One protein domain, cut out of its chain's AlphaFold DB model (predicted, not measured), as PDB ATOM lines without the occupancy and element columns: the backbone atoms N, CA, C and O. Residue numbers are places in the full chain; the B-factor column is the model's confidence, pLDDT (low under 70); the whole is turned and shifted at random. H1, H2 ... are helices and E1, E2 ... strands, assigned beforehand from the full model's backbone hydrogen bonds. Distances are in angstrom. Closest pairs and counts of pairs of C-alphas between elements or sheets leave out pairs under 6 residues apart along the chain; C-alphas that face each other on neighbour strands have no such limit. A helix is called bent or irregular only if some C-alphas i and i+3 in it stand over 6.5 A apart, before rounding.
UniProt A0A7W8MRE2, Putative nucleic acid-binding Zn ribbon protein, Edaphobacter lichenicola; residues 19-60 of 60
ATOM      1  N   VAL A  19      37.230  27.734  51.425       90.50
ATOM      2  CA  VAL A  19      36.499  26.925  50.448       90.50
ATOM      3  C   VAL A  19      36.787  25.444  50.652       90.50
ATOM      4  O   VAL A  19      37.859  25.060  51.118       90.50
ATOM      5  N   GLU A  20      35.828  24.597  50.294       87.38
ATOM      6  CA  GLU A  20      35.892  23.158  50.570       87.38
ATOM      7  C   GLU A  20      37.007  22.437  49.791       87.38
ATOM      8  O   GLU A  20      37.724  21.606  50.348       87.38
ATOM      9  N   ASP A  21      37.196  22.771  48.508       85.75
ATOM     10  CA  ASP A  21      38.140  22.069  47.638       85.75
ATOM     11  C   ASP A  21      38.849  22.974  46.607       85.75
ATOM     12  O   ASP A  21      38.659  24.188  46.516       85.75
ATOM     13  N   GLY A  22      39.737  22.363  45.815       86.19
ATOM     14  CA  GLY A  22      40.522  23.074  44.800       86.19
ATOM     15  C   GLY A  22      39.770  23.438  43.525       86.19
ATOM     16  O   GLY A  22      40.206  24.350  42.826       86.19
ATOM     17  N   ALA A  23      38.684  22.744  43.194       87.62
ATOM     18  CA  ALA A  23      37.833  23.127  42.075       87.62
ATOM     19  C   ALA A  23      37.081  24.420  42.414       87.62
ATOM     20  O   ALA A  23      37.114  25.362  41.621       87.62
ATOM     21  N   TRP A  24      36.539  24.507  43.632       85.88
ATOM     22  CA  TRP A  24      35.904  25.710  44.170       85.88
ATOM     23  C   TRP A  24      36.866  26.879  44.281       85.88
ATOM     24  O   TRP A  24      36.537  27.978  43.839       85.88
ATOM     25  N   LEU A  25      38.083  26.636  44.773       88.88
ATOM     26  CA  LEU A  25      39.109  27.673  44.828       88.88
ATOM     27  C   LEU A  25      39.369  28.280  43.444       88.88
ATOM     28  O   LEU A  25      39.353  29.496  43.286       88.88
ATOM     29  N   ARG A  26      39.573  27.444  42.420       90.12
ATOM     30  CA  ARG A  26      39.840  27.922  41.054       90.12
ATOM     31  C   ARG A  26      38.660  28.685  40.459       90.12
ATOM     32  O   ARG A  26      38.873  29.706  39.811       90.12
ATOM     33  N   GLN A  27      37.440  28.205  40.683       88.81
ATOM     34  CA  GLN A  27      36.232  28.867  40.198       88.81
ATOM     35  C   GLN A  27      36.027  30.232  40.868       88.81
ATOM     36  O   GLN A  27      35.739  31.214  40.197       88.81
ATOM     37  N   LEU A  28      36.213  30.322  42.183       89.06
ATOM     38  CA  LEU A  28      36.044  31.582  42.904       89.06
ATOM     39  C   LEU A  28      37.173  32.573  42.602       89.06
ATOM     40  O   LEU A  28      36.921  33.771  42.479       89.06
ATOM     41  N   LEU A  29      38.396  32.084  42.373       89.81
ATOM     42  CA  LEU A  29      39.508  32.918  41.916       89.81
ATOM     43  C   LEU A  29      39.237  33.564  40.553       89.81
ATOM     44  O   LEU A  29      39.586  34.731  40.375       89.81
ATOM     45  N   SER A  30      38.590  32.866  39.609       91.31
ATOM     46  CA  SER A  30      38.259  33.461  38.305       91.31
ATOM     47  C   SER A  30      37.215  34.579  38.416       91.31
ATOM     48  O   SER A  30      37.243  35.526  37.632       91.31
ATOM     49  N   MET A  31      36.347  34.518  39.429       90.69
ATOM     50  CA  MET A  31      35.295  35.506  39.691       90.69
ATOM     51  C   MET A  31      35.679  36.554  40.748       90.69
ATOM     52  O   MET A  31      34.885  37.446  41.050       90.69
ATOM     53  N   ARG A  32      36.897  36.495  41.303       90.62
ATOM     54  CA  ARG A  32      37.328  37.270  42.481       90.62
ATOM     55  C   ARG A  32      37.025  38.764  42.400       90.62
ATOM     56  O   ARG A  32      36.526  39.343  43.359       90.62
ATOM     57  N   ARG A  33      37.334  39.401  41.265       91.44
ATOM     58  CA  ARG A  33      37.125  40.850  41.082       91.44
ATOM     59  C   ARG A  33      35.646  41.220  41.038       91.44
ATOM     60  O   ARG A  33      35.261  42.226  41.623       91.44
ATOM     61  N   GLN A  34      34.838  40.406  40.361       92.88
ATOM     62  CA  GLN A  34      33.398  40.624  40.274       92.88
ATOM     63  C   GLN A  34      32.770  40.496  41.663       92.88
ATOM     64  O   GLN A  34      32.089  41.411  42.113       92.88
ATOM     65  N   LEU A  35      33.118  39.428  42.384       90.62
ATOM     66  CA  LEU A  35      32.633  39.193  43.739       90.62
ATOM     67  C   LEU A  35      33.042  40.312  44.704       90.62
ATOM     68  O   LEU A  35      32.218  40.721  45.511       90.62
ATOM     69  N   ALA A  36      34.263  40.851  44.612       92.19
ATOM     70  CA  ALA A  36      34.699  41.972  45.456       92.19
ATOM     71  C   ALA A  36      33.871  43.246  45.209       92.19
ATOM     72  O   ALA A  36      33.469  43.931  46.154       92.19
ATOM     73  N   ALA A  37      33.569  43.541  43.942       93.56
ATOM     74  CA  ALA A  37      32.733  44.677  43.568       93.56
ATOM     75  C   ALA A  37      31.275  44.489  44.020       93.56
ATOM     76  O   ALA A  37      30.672  45.410  44.574       93.56
ATOM     77  N   GLU A  38      30.717  43.292  43.825       92.88
ATOM     78  CA  GLU A  38      29.364  42.951  44.270       92.88
ATOM     79  C   GLU A  38      29.251  42.998  45.799       92.88
ATOM     80  O   GLU A  38      28.326  43.616  46.326       92.88
ATOM     81  N   LEU A  39      30.225  42.437  46.520       90.88
ATOM     82  CA  LEU A  39      30.279  42.489  47.981       90.88
ATOM     83  C   LEU A  39      30.397  43.921  48.490       90.88
ATOM     84  O   LEU A  39      29.653  44.281  49.399       90.88
ATOM     85  N   SER A  40      31.244  44.760  47.884       93.00
ATOM     86  CA  SER A  40      31.319  46.184  48.246       93.00
ATOM     87  C   SER A  40      29.972  46.882  48.077       93.00
ATOM     88  O   SER A  40      29.521  47.623  48.948       93.00
ATOM     89  N   ARG A  41      29.292  46.614  46.956       93.69
ATOM     90  CA  ARG A  41      27.998  47.218  46.635       93.69
ATOM     91  C   ARG A  41      26.899  46.795  47.608       93.69
ATOM     92  O   ARG A  41      26.082  47.627  47.983       93.69
ATOM     93  N   ILE A  42      26.848  45.515  47.969       91.94
ATOM     94  CA  ILE A  42      25.776  44.956  48.803       91.94
ATOM     95  C   ILE A  42      25.996  45.287  50.279       91.94
ATOM     96  O   ILE A  42      25.045  45.616  50.982       91.94
ATOM     97  N   SER A  43      27.239  45.195  50.754       87.44
ATOM     98  CA  SER A  43      27.565  45.387  52.172       87.44
ATOM     99  C   SER A  43      27.666  46.856  52.586       87.44
ATOM    100  O   SER A  43      27.603  47.156  53.774       87.44
ATOM    101  N   GLY A  44      27.849  47.771  51.626       89.50
ATOM    102  CA  GLY A  44      28.098  49.184  51.911       89.50
ATOM    103  C   GLY A  44      29.469  49.458  52.539       89.50
ATOM    104  O   GLY A  44      29.737  50.600  52.906       89.50
ATOM    105  N   VAL A  45      30.342  48.448  52.651       88.94
ATOM    106  CA  VAL A  45      31.739  48.604  53.078       88.94
ATOM    107  C   VAL A  45      32.681  48.434  51.893       88.94
ATOM    108  O   VAL A  45      32.401  47.689  50.956       88.94
ATOM    109  N   THR A  46      33.819  49.124  51.917       91.69
ATOM    110  CA  THR A  46      34.834  48.980  50.871       91.69
ATOM    111  C   THR A  46      35.516  47.619  50.993       91.69
ATOM    112  O   THR A  46      36.251  47.372  51.947       91.69
ATOM    113  N   VAL A  47      35.289  46.748  50.009       93.38
ATOM    114  CA  VAL A  47      36.013  45.485  49.838       93.38
ATOM    115  C   VAL A  47      37.039  45.663  48.723       93.38
ATOM    116  O   VAL A  47      36.705  45.698  47.538       93.38
ATOM    117  N   SER A  48      38.301  45.772  49.118       91.50
ATOM    118  CA  SER A  48      39.462  45.911  48.239       91.50
ATOM    119  C   SER A  48      39.782  44.599  47.519       91.50
ATOM    120  O   SER A  48      40.158  44.592  46.346       91.50
ATOM    121  N   GLU A  49      39.643  43.474  48.226       92.06
ATOM    122  CA  GLU A  49      40.061  42.157  47.750       92.06
ATOM    123  C   GLU A  49      39.320  41.023  48.473       92.06
ATOM    124  O   GLU A  49      38.844  41.176  49.597       92.06
ATOM    125  N   ILE A  50      39.245  39.857  47.824       94.00
ATOM    126  CA  ILE A  50      38.817  38.609  48.460       94.00
ATOM    127  C   ILE A  50      39.961  37.606  48.361       94.00
ATOM    128  O   ILE A  50      40.437  37.300  47.263       94.00
ATOM    129  N   HIS A  51      40.382  37.082  49.504       93.56
ATOM    130  CA  HIS A  51      41.322  35.978  49.607       93.56
ATOM    131  C   HIS A  51      40.556  34.676  49.788       93.56
ATOM    132  O   HIS A  51      39.837  34.501  50.768       93.56
ATOM    133  N   PHE A  52      40.732  33.764  48.834       92.00
ATOM    134  CA  PHE A  52      40.185  32.418  48.905       92.00
ATOM    135  C   PHE A  52      41.279  31.443  49.326       92.00
ATOM    136  O   PHE A  52      42.355  31.419  48.726       92.00
ATOM    137  N   GLU A  53      40.986  30.599  50.304       90.44
ATOM    138  CA  GLU A  53      41.884  29.543  50.764       90.44
ATOM    139  C   GLU A  53      41.122  28.241  50.999       90.44
ATOM    140  O   GLU A  53      39.914  28.252  51.197       90.44
ATOM    141  N   LYS A  54      41.798  27.092  50.946       89.50
ATOM    142  CA  LYS A  54      41.134  25.820  51.260       89.50
ATOM    143  C   LYS A  54      40.971  25.670  52.764       89.50
ATOM    144  O   LYS A  54      41.928  25.904  53.500       89.50
ATOM    145  N   LYS A  55      39.817  25.159  53.185       82.75
ATOM    146  CA  LYS A  55      39.558  24.773  54.570       82.75
ATOM    147  C   LYS A  55      40.663  23.838  55.069       82.75
ATOM    148  O   LYS A  55      40.937  22.805  54.457       82.75
ATOM    149  N   GLY A  56      41.316  24.221  56.163       73.00
ATOM    150  CA  GLY A  56      42.428  23.459  56.744       73.00
ATOM    151  C   GLY A  56      43.820  23.798  56.200       73.00
ATOM    152  O   GLY A  56      44.784  23.138  56.580       73.00
ATOM    153  N   ASN A  57      43.965  24.832  55.362       62.50
ATOM    154  CA  ASN A  57      45.274  25.348  54.943       62.50
ATOM    155  C   ASN A  57      45.867  26.393  55.914       62.50
ATOM    156  O   ASN A  57      46.805  27.103  55.550       62.50
ATOM    157  N   TYR A  58      45.377  26.453  57.158       53.03
ATOM    158  CA  TYR A  58      46.044  27.172  58.243       53.03
ATOM    159  C   TYR A  58      47.398  26.510  58.530       53.03
ATOM    160  O   TYR A  58      47.525  25.623  59.378       53.03
ATOM    161  N   LYS A  59      48.436  26.935  57.803       47.75
ATOM    162  CA  LYS A  59      49.811  26.768  58.263       47.75
ATOM    163  C   LYS A  59      49.925  27.507  59.598       47.75
ATOM    164  O   LYS A  59      49.760  28.723  59.639       47.75
ATOM    165  N   ARG A  60      50.139  26.730  60.664       43.06
ATOM    166  CA  ARG A  60      50.738  27.195  61.922       43.06
ATOM    167  C   ARG A  60      52.056  27.913  61.661       43.06
ATOM    168  O   ARG A  60      52.764  27.487  60.718       43.06
TER     169      ARG A  60
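AT A GLANCE: This is residues 19 to 60 of the 60 residues of the protein "Putative nucleic acid-binding Zn ribbon protein" of Edaphobacter lichenicola (UniProt A0A7W8MRE2). A single long helix, H1, is sharply bent into two arms, and the chain folds back after it as one extended strand, E1, which passes over both arms; a tail, residues 55 to 60, follows. The printed part has 42 residues, with one named helix and then one named strand, and is mixed in class. It is loose, with a radius of gyration of the C-alphas of 11.8 A, and flat, spanning 31 by 23 by 12 A.

IN THESE COORDINATES: H1, residues 22 to 43, was assigned as one helix by its hydrogen bonds but is bent: C-alphas 30 and 33 are 8.0 A apart. Arm H1a, residues 22 to 30, measures 12.5 A from C-alpha 22 at (40.522, 23.074, 44.800). Arm H1b, residues 33 to 43, measures 15.3 A. E1, residues 49 to 54, measures 16.7 A and ends at C-alpha 54 at (41.134, 25.820, 51.260).

HOW THE PARTS SIT: H1a and H1b are about perpendicular, at 80 degrees. The closest C-alphas of H1a and E1, Leu 25 and Phe 52, are 6.3 A apart. Those of H1b and E1, Ala 36 and Glu 49, are 5.8 A apart. E1 pairs with no named strand. In both arms every O i to N i+4 pair is within hydrogen-bond range.

THE WHOLE: The two farthest C-alphas, Arg 41 and Arg 60, are 33.9 A apart. The printed part has no cut, and the link from H1 to E1 is tight. Residues 57 to 60 have pLDDT under 70.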